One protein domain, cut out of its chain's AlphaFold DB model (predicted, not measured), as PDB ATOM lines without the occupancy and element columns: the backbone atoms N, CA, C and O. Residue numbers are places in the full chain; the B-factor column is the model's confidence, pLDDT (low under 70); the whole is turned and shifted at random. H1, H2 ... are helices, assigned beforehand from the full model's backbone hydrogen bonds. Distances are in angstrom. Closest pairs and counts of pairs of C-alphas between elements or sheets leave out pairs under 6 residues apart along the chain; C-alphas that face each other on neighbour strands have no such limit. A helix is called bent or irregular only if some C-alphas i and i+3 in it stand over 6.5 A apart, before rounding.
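This is residues 125 to 222 of the 250 residues of an uncharacterized protein of Ascobolus immersus RN42 (UniProt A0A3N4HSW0). The long helix H3, with a kink along it, makes the spine of a loose arch: H1 packs slantwise on its first half, running opposite ways, and H4 folds back beside its far end as a helical hairpin, with small H5 following. Short H2 packs crosswise on the last residues of H1, and before it the long unnamed stretch 142 to 173 winds through two loops, tied by short antiparallel pairings of residues 151 to 152 with 155 to 156 and 162 to 163 with 171 to 172. The printed part has 98 residues with five named helices, H1 to H5 in order, and no named strand; the class is all helix. It is only just loose, close to compact, with a radius of gyration of the C-alphas of 15.2 A and spans of 41 by 38 by 29 A.

H1, residues 125 to 141, touches H3, residues 183 to 204, through residues 183 to 193 of H3 alone. Their closest C-alphas, those of Ser 133 and Phe 186, are 4.9 A apart. They run opposite ways at a tilt of 37 degrees, only just steep. With residues 137 to 141 alone, H1 touches H2, residues 174 to 179, about perpendicular at 83 degrees; the closest C-alphas are those of Thr 141 and Ala 179, 6.5 A apart. H2 and H3 are close but not clearly touching, the closest C-alphas, of His 176 and Ser 183, being 7.1 A apart. H3 touches H4, residues 206 to 213, with its residues 198 to 202 alone, as a helical hairpin at a shallow tilt of 24 degrees, opposite ways; the closest C-alphas, of Arg 202 and Tyr 209, are 5.6 A apart. The helix packing is mostly crossed, only just, with one of three tilted pairs shallow. H4 and H5, residues 216 to 220, meet only through their link, and H5 is apart from H1, H2 and H3. Every O i to N i+4 pair is within hydrogen-bond range in H2, H4 and H5, against 17 of 18 in H3 and 6 of 13 in H1, where 8 of 14 O i to N i+3 pairs are.

H1 begins at C-alpha 125, (180.291, 216.810, 190.068), and is 25.4 A long; it is only just irregular, with C-alphas 137 and 140 6.6 A apart. H2 is 8.6 A long. H3 begins at C-alpha 183, (195.938, 210.856, 198.916), is 29.5 A long and has a kink of 33 degrees near residue 194. H4 is 10.6 A long. H5, 6.4 A long, ends at C-alpha 220, (189.584, 197.268, 211.663).

The two C-alphas farthest apart, those of Lys 143 and Cys 203, are 42.2 A apart. The printed part has no cut. The link from H1 to H2, 32 residues, is long; the other three are tight. The mean pLDDT of the printed part is 73.7, and it is under 70 at residues 136 to 157, 165 to 166, 181 to 182 and 216 to 222.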
ATOM      1  N   ASP A 125     179.125 216.073 189.567       92.38
ATOM      2  CA  ASP A 125     180.291 216.810 190.068       92.38
ATOM      3  C   ASP A 125     181.179 215.939 190.965       92.38
ATOM      4  O   ASP A 125     182.357 216.238 191.148       92.38
ATOM      5  N   LEU A 126     180.665 214.810 191.468       90.75
ATOM      6  CA  LEU A 126     181.462 213.839 192.223       90.75
ATOM      7  C   LEU A 126     182.626 213.285 191.393       90.75
ATOM      8  O   LEU A 126     183.725 213.107 191.915       90.75
ATOM      9  N   LEU A 127     182.412 213.054 190.092       89.94
ATOM     10  CA  LEU A 127     183.481 212.613 189.192       89.94
ATOM     11  C   LEU A 127     184.483 213.735 188.917       89.94
ATOM     12  O   LEU A 127     185.680 213.471 188.842       89.94
ATOM     13  N   GLN A 128     184.013 214.979 188.811       89.62
ATOM     14  CA  GLN A 128     184.890 216.136 188.627       89.62
ATOM     15  C   GLN A 128     185.769 216.361 189.860       89.62
ATOM     16  O   GLN A 128     186.980 216.513 189.723       89.62
ATOM     17  N   ALA A 129     185.196 216.298 191.066       87.75
ATOM     18  CA  ALA A 129     185.930 216.414 192.325       87.75
ATOM     19  C   ALA A 129     186.965 215.290 192.499       87.75
ATOM     20  O   ALA A 129     188.099 215.530 192.924       87.75
ATOM     21  N   LEU A 130     186.607 214.056 192.126       87.75
ATOM     22  CA  LEU A 130     187.548 212.938 192.143       87.75
ATOM     23  C   LEU A 130     188.681 213.139 191.125       87.75
ATOM     24  O   LEU A 130     189.848 212.952 191.456       87.75
ATOM     25  N   SER A 131     188.361 213.585 189.909       86.00
ATOM     26  CA  SER A 131     189.365 213.881 188.881       86.00
ATOM     27  C   SER A 131     190.297 215.024 189.294       86.00
ATOM     28  O   SER A 131     191.503 214.938 189.077       86.00
ATOM     29  N   ALA A 132     189.764 216.081 189.908       85.25
ATOM     30  CA  ALA A 132     190.541 217.228 190.373       85.25
ATOM     31  C   ALA A 132     191.465 216.876 191.550       85.25
ATOM     32  O   ALA A 132     192.544 217.439 191.672       85.25
ATOM     33  N   SER A 133     191.073 215.929 192.403       82.25
ATOM     34  CA  SER A 133     191.933 215.432 193.488       82.25
ATOM     35  C   SER A 133     192.943 214.370 193.033       82.25
ATOM     36  O   SER A 133     193.916 214.100 193.735       82.25
ATOM     37  N   ALA A 134     192.760 213.777 191.850       79.12
ATOM     38  CA  ALA A 134     193.734 212.855 191.271       79.12
ATOM     39  C   ALA A 134     194.998 213.581 190.774       79.12
ATOM     40  O   ALA A 134     196.102 213.051 190.894       79.12
ATOM     41  N   THR A 135     194.867 214.811 190.265       71.44
ATOM     42  CA  THR A 135     196.008 215.594 189.754       71.44
ATOM     43  C   THR A 135     197.003 215.965 190.855       71.44
ATOM     44  O   THR A 135     198.204 215.985 190.602       71.44
ATOM     45  N   THR A 136     196.533 216.161 192.091       68.94
ATOM     46  CA  THR A 136     197.379 216.465 193.258       68.94
ATOM     47  C   THR A 136     198.207 215.279 193.754       68.94
ATOM     48  O   THR A 136     199.167 215.474 194.487       68.94
ATOM     49  N   ILE A 137     197.863 214.045 193.367       69.06
ATOM     50  CA  ILE A 137     198.655 212.852 193.709       69.06
ATOM     51  C   ILE A 137     199.831 212.694 192.734       69.06
ATOM     52  O   ILE A 137     200.910 212.238 193.119       69.06
ATOM     53  N   GLY A 138     199.624 213.080 191.470       57.22
ATOM     54  CA  GLY A 138     200.560 212.849 190.373       57.22
ATOM     55  C   GLY A 138     201.827 213.707 190.405       57.22
ATOM     56  O   GLY A 138     202.843 213.283 189.873       57.22
ATOM     57  N   THR A 139     201.836 214.874 191.045       56.69
ATOM     58  CA  THR A 139     202.993 215.788 190.972       56.69
ATOM     59  C   THR A 139     204.221 215.311 191.749       56.69
ATOM     60  O   THR A 139     205.344 215.539 191.296       56.69
ATOM     61  N   ASP A 140     204.019 214.595 192.859       53.38
ATOM     62  CA  ASP A 140     205.112 214.204 193.761       53.38
ATOM     63  C   ASP A 140     205.438 212.704 193.698       53.38
ATOM     64  O   ASP A 140     206.600 212.317 193.776       53.38
ATOM     65  N   THR A 141     204.443 211.846 193.450       52.34
ATOM     66  CA  THR A 141     204.648 210.382 193.387       52.34
ATOM     67  C   THR A 141     205.107 209.873 192.017       52.34
ATOM     68  O   THR A 141     205.721 208.808 191.930       52.34
ATOM     69  N   GLN A 142     204.881 210.637 190.937       51.72
ATOM     70  CA  GLN A 142     205.298 210.248 189.581       51.72
ATOM     71  C   GLN A 142     206.812 210.343 189.356       51.72
ATOM     72  O   GLN A 142     207.320 209.724 188.421       51.72
ATOM     73  N   LYS A 143     207.549 211.078 190.201       50.38
ATOM     74  CA  LYS A 143     209.006 211.232 190.054       50.38
ATOM     75  C   LYS A 143     209.804 210.008 190.502       50.38
ATOM     76  O   LYS A 143     210.875 209.772 189.956       50.38
ATOM     77  N   GLU A 144     209.299 209.209 191.441       48.84
ATOM     78  CA  GLU A 144     210.092 208.118 192.036       48.84
ATOM     79  C   GLU A 144     209.821 206.743 191.420       48.84
ATOM     80  O   GLU A 144     210.636 205.829 191.541       48.84
ATOM     81  N   LYS A 145     208.696 206.581 190.720       45.66
ATOM     82  CA  LYS A 145     208.278 205.301 190.147       45.66
ATOM     83  C   LYS A 145     207.534 205.506 188.833       45.66
ATOM     84  O   LYS A 145     206.400 205.068 188.657       45.66
ATOM     85  N   ALA A 146     208.241 206.040 187.840       40.91
ATOM     86  CA  ALA A 146     208.066 205.554 186.473       40.91
ATOM     87  C   ALA A 146     208.507 204.077 186.445       40.91
ATOM     88  O   ALA A 146     209.565 203.724 185.923       40.91
ATOM     89  N   VAL A 147     207.751 203.208 187.127       44.78
ATOM     90  CA  VAL A 147     207.993 201.773 187.119       44.78
ATOM     91  C   VAL A 147     207.870 201.375 185.662       44.78
ATOM     92  O   VAL A 147     206.843 201.622 185.028       44.78
ATOM     93  N   ARG A 148     208.910 200.733 185.140       44.66
ATOM     94  CA  ARG A 148     208.890 200.022 183.857       44.66
ATOM     95  C   ARG A 148     207.704 199.037 183.721       44.66
ATOM     96  O   ARG A 148     207.449 198.575 182.618       44.66
ATOM     97  N   ASP A 149     206.942 198.811 184.796       47.38
ATOM     98  CA  ASP A 149     205.751 197.959 184.908       47.38
ATOM     99  C   ASP A 149     204.404 198.734 184.905       47.38
ATOM    100  O   ASP A 149     203.339 198.135 185.039       47.38
ATOM    101  N   GLY A 150     204.420 200.068 184.776       47.38
ATOM    102  CA  GLY A 150     203.271 200.962 185.008       47.38
ATOM    103  C   GLY A 150     202.323 201.217 183.825       47.38
ATOM    104  O   GLY A 150     201.524 202.148 183.891       47.38
ATOM    105  N   LEU A 151     202.400 200.439 182.741       48.88
ATOM    106  CA  LEU A 151     201.487 200.553 181.597       48.88
ATOM    107  C   LEU A 151     200.498 199.384 181.588       48.88
ATOM    108  O   LEU A 151     200.769 198.329 181.017       48.88
ATOM    109  N   ARG A 152     199.300 199.580 182.151       49.12
ATOM    110  CA  ARG A 152     198.164 198.688 181.866       49.12
ATOM    111  C   ARG A 152     197.416 199.227 180.655       49.12
ATOM    112  O   ARG A 152     196.678 200.200 180.755       49.12
ATOM    113  N   GLY A 153     197.636 198.610 179.495       52.50
ATOM    114  CA  GLY A 153     196.942 198.988 178.259       52.50
ATOM    115  C   GLY A 153     197.244 200.412 177.772       52.50
ATOM    116  O   GLY A 153     196.380 201.027 177.161       52.50
ATOM    117  N   GLY A 154     198.439 200.945 178.058       55.19
ATOM    118  CA  GLY A 154     198.855 202.291 177.636       55.19
ATOM    119  C   GLY A 154     198.548 203.416 178.632       55.19
ATOM    120  O   GLY A 154     198.953 204.550 178.398       55.19
ATOM    121  N   PHE A 155     197.880 203.119 179.749       53.31
ATOM    122  CA  PHE A 155     197.539 204.107 180.771       53.31
ATOM    123  C   PHE A 155     198.466 203.983 181.981       53.31
ATOM    124  O   PHE A 155     198.695 202.877 182.474       53.31
ATOM    125  N   GLN A 156     198.966 205.121 182.470       61.09
ATOM    126  CA  GLN A 156     199.598 205.202 183.786       61.09
ATOM    127  C   GLN A 156     198.506 205.113 184.854       61.09
ATOM    128  O   GLN A 156     197.576 205.921 184.865       61.09
ATOM    129  N   SER A 157     198.604 204.127 185.742       63.94
ATOM    130  CA  SER A 157     197.645 203.920 186.828       63.94
ATOM    131  C   SER A 157     198.320 204.031 188.187       63.94
ATOM    132  O   SER A 157     199.353 203.406 188.398       63.94
ATOM    133  N   ILE A 158     197.693 204.773 189.104       71.06
ATOM    134  CA  ILE A 158     198.046 204.787 190.526       71.06
ATOM    135  C   ILE A 158     196.991 203.971 191.285       71.06
ATOM    136  O   ILE A 158     195.788 204.222 191.190       71.06
ATOM    137  N   HIS A 159     197.440 202.982 192.038       75.94
ATOM    138  CA  HIS A 159     196.674 202.074 192.867       75.94
ATOM    139  C   HIS A 159     196.633 202.581 194.307       75.94
ATOM    140  O   HIS A 159     197.438 202.180 195.147       75.94
ATOM    141  N   LEU A 160     195.658 203.431 194.624       76.94
ATOM    142  CA  LEU A 160     195.382 203.843 196.001       76.94
ATOM    143  C   LEU A 160     194.332 202.928 196.627       76.94
ATOM    144  O   LEU A 160     193.169 202.945 196.227       76.94
ATOM    145  N   GLY A 161     194.720 202.128 197.621       78.25
ATOM    146  CA  GLY A 161     193.748 201.280 198.300       78.25
ATOM    147  C   GLY A 161     194.336 200.318 199.313       78.25
ATOM    148  O   GLY A 161     195.481 200.452 199.740       78.25
ATOM    149  N   VAL A 162     193.496 199.359 199.691       78.75
ATOM    150  CA  VAL A 162     193.859 198.191 200.489       78.75
ATOM    151  C   VAL A 162     194.030 197.016 199.532       78.75
ATOM    152  O   VAL A 162     193.177 196.772 198.680       78.75
ATOM    153  N   TRP A 163     195.138 196.305 199.671       77.69
ATOM    154  CA  TRP A 163     195.472 195.114 198.913       77.69
ATOM    155  C   TRP A 163     195.461 193.897 199.832       77.69
ATOM    156  O   TRP A 163     196.011 193.933 200.932       77.69
ATOM    157  N   ALA A 164     194.855 192.810 199.363       73.25
ATOM    158  CA  ALA A 164     194.794 191.544 200.090       73.25
ATOM    159  C   ALA A 164     195.019 190.329 199.177       73.25
ATOM    160  O   ALA A 164     194.802 189.199 199.605       73.25
ATOM    161  N   ASP A 165     195.434 190.531 197.920       69.25
ATOM    162  CA  ASP A 165     195.681 189.398 197.026       69.25
ATOM    163  C   ASP A 165     196.909 188.627 197.528       69.25
ATOM    164  O   ASP A 165     197.996 189.203 197.649       69.25
ATOM    165  N   TYR A 166     196.702 187.350 197.864       69.62
ATOM    166  CA  TYR A 166     197.684 186.417 198.440       69.62
ATOM    167  C   TYR A 166     198.270 186.800 199.813       69.62
ATOM    168  O   TYR A 166     199.223 186.166 200.262       69.62
ATOM    169  N   ALA A 167     197.719 187.809 200.493       71.62
ATOM    170  CA  ALA A 167     198.156 188.205 201.830       71.62
ATOM    171  C   ALA A 167     197.205 187.652 202.902       71.62
ATOM    172  O   ALA A 167     195.987 187.701 202.737       71.62
ATOM    173  N   MET A 168     197.764 187.159 204.012       71.94
ATOM    174  CA  MET A 168     196.977 186.740 205.183       71.94
ATOM    175  C   MET A 168     196.252 187.923 205.828       71.94
ATOM    176  O   MET A 168     195.134 187.774 206.315       71.94
ATOM    177  N   GLU A 169     196.880 189.101 205.785       77.06
ATOM    178  CA  GLU A 169     196.325 190.341 206.307       77.06
ATOM    179  C   GLU A 169     196.251 191.415 205.208       77.06
ATOM    180  O   GLU A 169     197.195 191.581 204.426       77.06
ATOM    181  N   PRO A 170     195.133 192.153 205.125       77.69
ATOM    182  CA  PRO A 170     195.009 193.292 204.232       77.69
ATOM    183  C   PRO A 170     195.976 194.403 204.637       77.69
ATOM    184  O   PRO A 170     196.048 194.792 205.799       77.69
ATOM    185  N   ARG A 171     196.673 194.964 203.650       80.06
ATOM    186  CA  ARG A 171     197.644 196.050 203.833       80.06
ATOM    187  C   ARG A 171     197.406 197.163 202.829       80.06
ATOM    188  O   ARG A 171     196.760 196.945 201.805       80.06
ATOM    189  N   LEU A 172     197.924 198.356 203.090       79.81
ATOM    190  CA  LEU A 172     197.892 199.417 202.090       79.81
ATOM    191  C   LEU A 172     198.739 199.015 200.875       79.81
ATOM    192  O   LEU A 172     199.706 198.251 200.961       79.81
ATOM    193  N   THR A 173     198.348 199.492 199.698       79.25
ATOM    194  CA  THR A 173     199.226 199.407 198.531       79.25
ATOM    195  C   THR A 173     200.472 200.261 198.781       79.25
ATOM    196  O   THR A 173     200.384 201.326 199.389       79.25
ATOM    197  N   LYS A 174     201.632 199.839 198.257       78.12
ATOM    198  CA  LYS A 174     202.891 200.603 198.391       78.12
ATOM    199  C   LYS A 174     202.743 202.048 197.900       78.12
ATOM    200  O   LYS A 174     203.326 202.967 198.453       78.12
ATOM    201  N   GLU A 175     201.957 202.241 196.845       77.69
ATOM    202  CA  GLU A 175     201.669 203.563 196.284       77.69
ATOM    203  C   GLU A 175     200.822 204.418 197.230       77.69
ATOM    204  O   GLU A 175     201.059 205.615 197.337       77.69
ATOM    205  N   HIS A 176     199.886 203.816 197.971       78.94
ATOM    206  CA  HIS A 176     199.119 204.525 198.992       78.94
ATOM    207  C   HIS A 176     200.003 204.917 200.180       78.94
ATOM    208  O   HIS A 176     199.916 206.052 200.632       78.94
ATOM    209  N   GLU A 177     200.885 204.033 200.652       79.88
ATOM    210  CA  GLU A 177     201.811 204.338 201.755       79.88
ATOM    211  C   GLU A 177     202.703 205.548 201.434       79.88
ATOM    212  O   GLU A 177     202.814 206.465 202.243       79.88
ATOM    213  N   VAL A 178     203.258 205.601 200.218       76.50
ATOM    214  CA  VAL A 178     204.079 206.731 199.746       76.50
ATOM    215  C   VAL A 178     203.237 207.996 199.547       76.50
ATOM    216  O   VAL A 178     203.656 209.100 199.891       76.50
ATOM    217  N   ALA A 179     202.020 207.852 199.019       72.88
ATOM    218  CA  ALA A 179     201.139 208.973 198.716       72.88
ATOM    219  C   ALA A 179     200.302 209.455 199.911       72.88
ATOM    220  O   ALA A 179     199.481 210.342 199.716       72.88
ATOM    221  N   ILE A 180     200.448 208.899 201.120       70.81
ATOM    222  CA  ILE A 180     199.420 208.979 202.178       70.81
ATOM    223  C   ILE A 180     199.002 210.409 202.563       70.81
ATOM    224  O   ILE A 180     197.832 210.677 202.846       70.81
ATOM    225  N   ASN A 181     199.940 211.358 202.515       68.62
ATOM    226  CA  ASN A 181     199.661 212.768 202.794       68.62
ATOM    227  C   ASN A 181     198.925 213.462 201.633       68.62
ATOM    228  O   ASN A 181     198.053 214.298 201.869       68.62
ATOM    229  N   HIS A 182     199.218 213.064 200.395       69.75
ATOM    230  CA  HIS A 182     198.642 213.609 199.160       69.75
ATOM    231  C   HIS A 182     197.339 212.896 198.753       69.75
ATOM    232  O   HIS A 182     196.491 213.471 198.074       69.75
ATOM    233  N   SER A 183     197.125 211.660 199.215       75.81
ATOM    234  CA  SER A 183     195.938 210.856 198.916       75.81
ATOM    235  C   SER A 183     194.714 211.286 199.722       75.81
ATOM    236  O   SER A 183     193.595 210.940 199.351       75.81
ATOM    237  N   ARG A 184     194.876 212.075 200.795       79.06
ATOM    238  CA  ARG A 184     193.767 212.478 201.679       79.06
ATOM    239  C   ARG A 184     192.632 213.173 200.927       79.06
ATOM    240  O   ARG A 184     191.468 212.830 201.136       79.06
ATOM    241  N   GLY A 185     192.959 214.125 200.050       79.31
ATOM    242  CA  GLY A 185     191.966 214.842 199.242       79.31
ATOM    243  C   GLY A 185     191.196 213.899 198.316       79.31
ATOM    244  O   GLY A 185     189.967 213.939 198.264       79.31
ATOM    245  N   PHE A 186     191.915 212.978 197.674       84.19
ATOM    246  CA  PHE A 186     191.332 211.949 196.819       84.19
ATOM    247  C   PHE A 186     190.442 210.978 197.592       84.19
ATOM    248  O   PHE A 186     189.321 210.701 197.175       84.19
ATOM    249  N   MET A 187     190.886 210.501 198.756       83.38
ATOM    250  CA  MET A 187     190.103 209.604 199.608       83.38
ATOM    251  C   MET A 187     188.810 210.268 200.087       83.38
ATOM    252  O   MET A 187     187.762 209.621 200.121       83.38
ATOM    253  N   GLN A 188     188.856 211.562 200.410       83.88
ATOM    254  CA  GLN A 188     187.671 212.322 200.796       83.88
ATOM    255  C   GLN A 188     186.698 212.509 199.618       83.88
ATOM    256  O   GLN A 188     185.498 212.311 199.800       83.88
ATOM    257  N   ALA A 189     187.186 212.822 198.413       84.94
ATOM    258  CA  ALA A 189     186.345 212.897 197.213       84.94
ATOM    259  C   ALA A 189     185.730 211.527 196.860       84.94
ATOM    260  O   ALA A 189     184.530 211.414 196.599       84.94
ATOM    261  N   ASN A 190     186.532 210.463 196.942       87.69
ATOM    262  CA  ASN A 190     186.095 209.093 196.694       87.69
ATOM    263  C   ASN A 190     185.051 208.622 197.714       87.69
ATOM    264  O   ASN A 190     184.169 207.843 197.371       87.69
ATOM    265  N   LYS A 191     185.102 209.105 198.962       87.31
ATOM    266  CA  LYS A 191     184.114 208.774 199.999       87.31
ATOM    267  C   LYS A 191     182.703 209.233 199.629       87.31
ATOM    268  O   LYS A 191     181.753 208.477 199.837       87.31
ATOM    269  N   GLU A 192     182.549 210.438 199.087       86.81
ATOM    270  CA  GLU A 192     181.233 210.937 198.666       86.81
ATOM    271  C   GLU A 192     180.724 210.194 197.426       86.81
ATOM    272  O   GLU A 192     179.563 209.782 197.393       86.81
ATOM    273  N   LEU A 193     181.608 209.902 196.465       90.25
ATOM    274  CA  LEU A 193     181.275 209.029 195.336       90.25
ATOM    275  C   LEU A 193     180.840 207.633 195.811       90.25
ATOM    276  O   LEU A 193     179.808 207.113 195.385       90.25
ATOM    277  N   TRP A 194     181.584 207.045 196.748       90.00
ATOM    278  CA  TRP A 194     181.280 205.744 197.334       90.00
ATOM    279  C   TRP A 194     179.938 205.730 198.062       90.00
ATOM    280  O   TRP A 194     179.200 204.752 197.983       90.00
ATOM    281  N   LYS A 195     179.583 206.810 198.760       89.31
ATOM    282  CA  LYS A 195     178.289 206.928 199.440       89.31
ATOM    283  C   LYS A 195     177.129 206.834 198.451       89.31
ATOM    284  O   LYS A 195     176.134 206.167 198.747       89.31
ATOM    285  N   GLU A 196     177.259 207.460 197.286       89.50
ATOM    286  CA  GLU A 196     176.239 207.391 196.244       89.50
ATOM    287  C   GLU A 196     176.199 206.007 195.581       89.50
ATOM    288  O   GLU A 196     175.150 205.358 195.575       89.50
ATOM    289  N   ILE A 197     177.349 205.501 195.118       91.50
ATOM    290  CA  ILE A 197     177.449 204.182 194.470       91.50
ATOM    291  C   ILE A 197     177.010 203.066 195.422       91.50
ATOM    292  O   ILE A 197     176.262 202.174 195.031       91.50
ATOM    293  N   GLY A 198     177.421 203.123 196.686       91.62
ATOM    294  CA  GLY A 198     177.031 202.173 197.719       91.62
ATOM    295  C   GLY A 198     175.529 202.207 198.001       91.62
ATOM    296  O   GLY A 198     174.917 201.157 198.184       91.62
ATOM    297  N   SER A 199     174.905 203.390 197.971       89.69
ATOM    298  CA  SER A 199     173.446 203.513 198.100       89.69
ATOM    299  C   SER A 199     172.713 202.860 196.930       89.69
ATOM    300  O   SER A 199     171.741 202.137 197.154       89.69
ATOM    301  N   ALA A 200     173.208 203.043 195.704       91.19
ATOM    302  CA  ALA A 200     172.681 202.351 194.533       91.19
ATOM    303  C   ALA A 200     172.902 200.833 194.640       91.19
ATOM    304  O   ALA A 200     171.962 200.063 194.461       91.19
ATOM    305  N   LEU A 201     174.109 200.386 195.006       91.31
ATOM    306  CA  LEU A 201     174.449 198.967 195.128       91.31
ATOM    307  C   LEU A 201     173.577 198.253 196.168       91.31
ATOM    308  O   LEU A 201     173.141 197.138 195.906       91.31
ATOM    309  N   ARG A 202     173.238 198.906 197.289       91.25
ATOM    310  CA  ARG A 202     172.251 198.391 198.260       91.25
ATOM    311  C   ARG A 202     170.895 198.095 197.640       91.25
ATOM    312  O   ARG A 202     170.241 197.152 198.062       91.25
ATOM    313  N   CYS A 203     170.466 198.922 196.693       91.06
ATOM    314  CA  CYS A 203     169.183 198.762 196.025       91.06
ATOM    315  C   CYS A 203     169.268 197.767 194.861       91.06
ATOM    316  O   CYS A 203     168.266 197.152 194.533       91.06
ATOM    317  N   ILE A 204     170.442 197.603 194.242       91.75
ATOM    318  CA  ILE A 204     170.648 196.754 193.058       91.75
ATOM    319  C   ILE A 204     171.005 195.311 193.431       91.75
ATOM    320  O   ILE A 204     170.446 194.370 192.877       91.75
ATOM    321  N   SER A 205     171.960 195.133 194.343       91.44
ATOM    322  CA  SER A 205     172.420 193.835 194.839       91.44
ATOM    323  C   SER A 205     172.748 193.947 196.335       91.44
ATOM    324  O   SER A 205     173.915 194.141 196.708       91.44
ATOM    325  N   PRO A 206     171.722 193.840 197.204       91.25
ATOM    326  CA  PRO A 206     171.868 193.992 198.650       91.25
ATOM    327  C   PRO A 206     172.923 193.050 199.246       91.25
ATOM    328  O   PRO A 206     173.674 193.438 200.137       91.25
ATOM    329  N   GLU A 207     173.031 191.828 198.727       90.19
ATOM    330  CA  GLU A 207     173.967 190.806 199.198       90.19
ATOM    331  C   GLU A 207     175.406 191.142 198.831       90.19
ATOM    332  O   GLU A 207     176.312 190.901 199.625       90.19
ATOM    333  N   SER A 208     175.627 191.682 197.629       88.56
ATOM    334  CA  SER A 208     176.959 192.114 197.200       88.56
ATOM    335  C   SER A 208     177.423 193.292 198.046       88.56
ATOM    336  O   SER A 208     178.565 193.303 198.501       88.56
ATOM    337  N   TYR A 209     176.527 194.244 198.325       90.75
ATOM    338  CA  TYR A 209     176.819 195.337 199.245       90.75
ATOM    339  C   TYR A 209     177.130 194.825 200.658       90.75
ATOM    340  O   TYR A 209     178.156 195.195 201.219       90.75
ATOM    341  N   ALA A 210     176.290 193.946 201.216       88.44
ATOM    342  CA  ALA A 210     176.475 193.393 202.557       88.44
ATOM    343  C   ALA A 210     177.794 192.617 202.700       88.44
ATOM    344  O   ALA A 210     178.511 192.790 203.683       88.44
ATOM    345  N   ARG A 211     178.156 191.809 201.695       86.81
ATOM    346  CA  ARG A 211     179.456 191.124 201.664       86.81
ATOM    347  C   ARG A 211     180.615 192.104 201.597       86.81
ATOM    348  O   ARG A 211     181.608 191.892 202.277       86.81
ATOM    349  N   LEU A 212     180.490 193.153 200.785       84.00
ATOM    350  CA  LEU A 212     181.541 194.146 200.617       84.00
ATOM    351  C   LEU A 212     181.783 194.944 201.898       84.00
ATOM    352  O   LEU A 212     182.928 195.101 202.294       84.00
ATOM    353  N   ILE A 213     180.726 195.441 202.546       83.25
ATOM    354  CA  ILE A 213     180.860 196.235 203.778       83.25
ATOM    355  C   ILE A 213     181.228 195.384 204.992       83.25
ATOM    356  O   ILE A 213     181.849 195.912 205.901       83.25
ATOM    357  N   GLY A 214     180.845 194.102 205.007       75.06
ATOM    358  CA  GLY A 214     181.144 193.160 206.085       75.06
ATOM    359  C   GLY A 214     182.564 192.595 206.033       75.06
ATOM    360  O   GLY A 214     182.892 191.698 206.809       75.06
ATOM    361  N   LEU A 215     183.409 193.082 205.117       73.38
ATOM    362  CA  LEU A 215     184.815 192.704 205.069       73.38
ATOM    363  C   LEU A 215     185.513 193.179 206.357       73.38
ATOM    364  O   LEU A 215     185.499 194.382 206.634       73.38
ATOM    365  N   PRO A 216     186.160 192.277 207.126       63.25
ATOM    366  CA  PRO A 216     186.685 192.581 208.461       63.25
ATOM    367  C   PRO A 216     187.549 193.844 208.508       63.25
ATOM    368  O   PRO A 216     187.416 194.673 209.401       63.25
ATOM    369  N   PHE A 217     188.371 194.050 207.482       64.12
ATOM    370  CA  PHE A 217     189.323 195.153 207.412       64.12
ATOM    371  C   PHE A 217     188.705 196.534 207.185       64.12
ATOM    372  O   PHE A 217     189.346 197.541 207.495       64.12
ATOM    373  N   LEU A 218     187.464 196.618 206.696       60.25
ATOM    374  CA  LEU A 218     186.725 197.884 206.663       60.25
ATOM    375  C   LEU A 218     186.299 198.333 208.067       60.25
ATOM    376  O   LEU A 218     186.035 199.515 208.280       60.25
ATOM    377  N   HIS A 219     186.256 197.406 209.027       55.44
ATOM    378  CA  HIS A 219     185.947 197.687 210.426       55.44
ATOM    379  C   HIS A 219     187.217 197.881 211.261       55.44
ATOM    380  O   HIS A 219     187.252 198.775 212.104       55.44
ATOM    381  N   THR A 220     188.288 197.135 210.972       45.12
ATOM    382  CA  THR A 220     189.584 197.268 211.663       45.12
ATOM    383  C   THR A 220     190.266 198.615 211.380       45.12
ATOM    384  O   THR A 220     190.825 199.238 212.280       45.12
ATOM    385  N   SER A 221     190.141 199.141 210.155       44.50
ATOM    386  CA  SER A 221     190.724 200.439 209.762       44.50
ATOM    387  C   SER A 221     190.020 201.665 210.366       44.50
ATOM    388  O   SER A 221     190.583 202.758 210.350       44.50
ATOM    389  N   GLN A 222     188.829 201.506 210.959       39.38
ATOM    390  CA  GLN A 222     188.201 202.571 211.755       39.38
ATOM    391  C   GLN A 222     188.726 202.640 213.197       39.38
ATOM    392  O   GLN A 222     188.466 203.630 213.876       39.38
TER     393      GLN A 222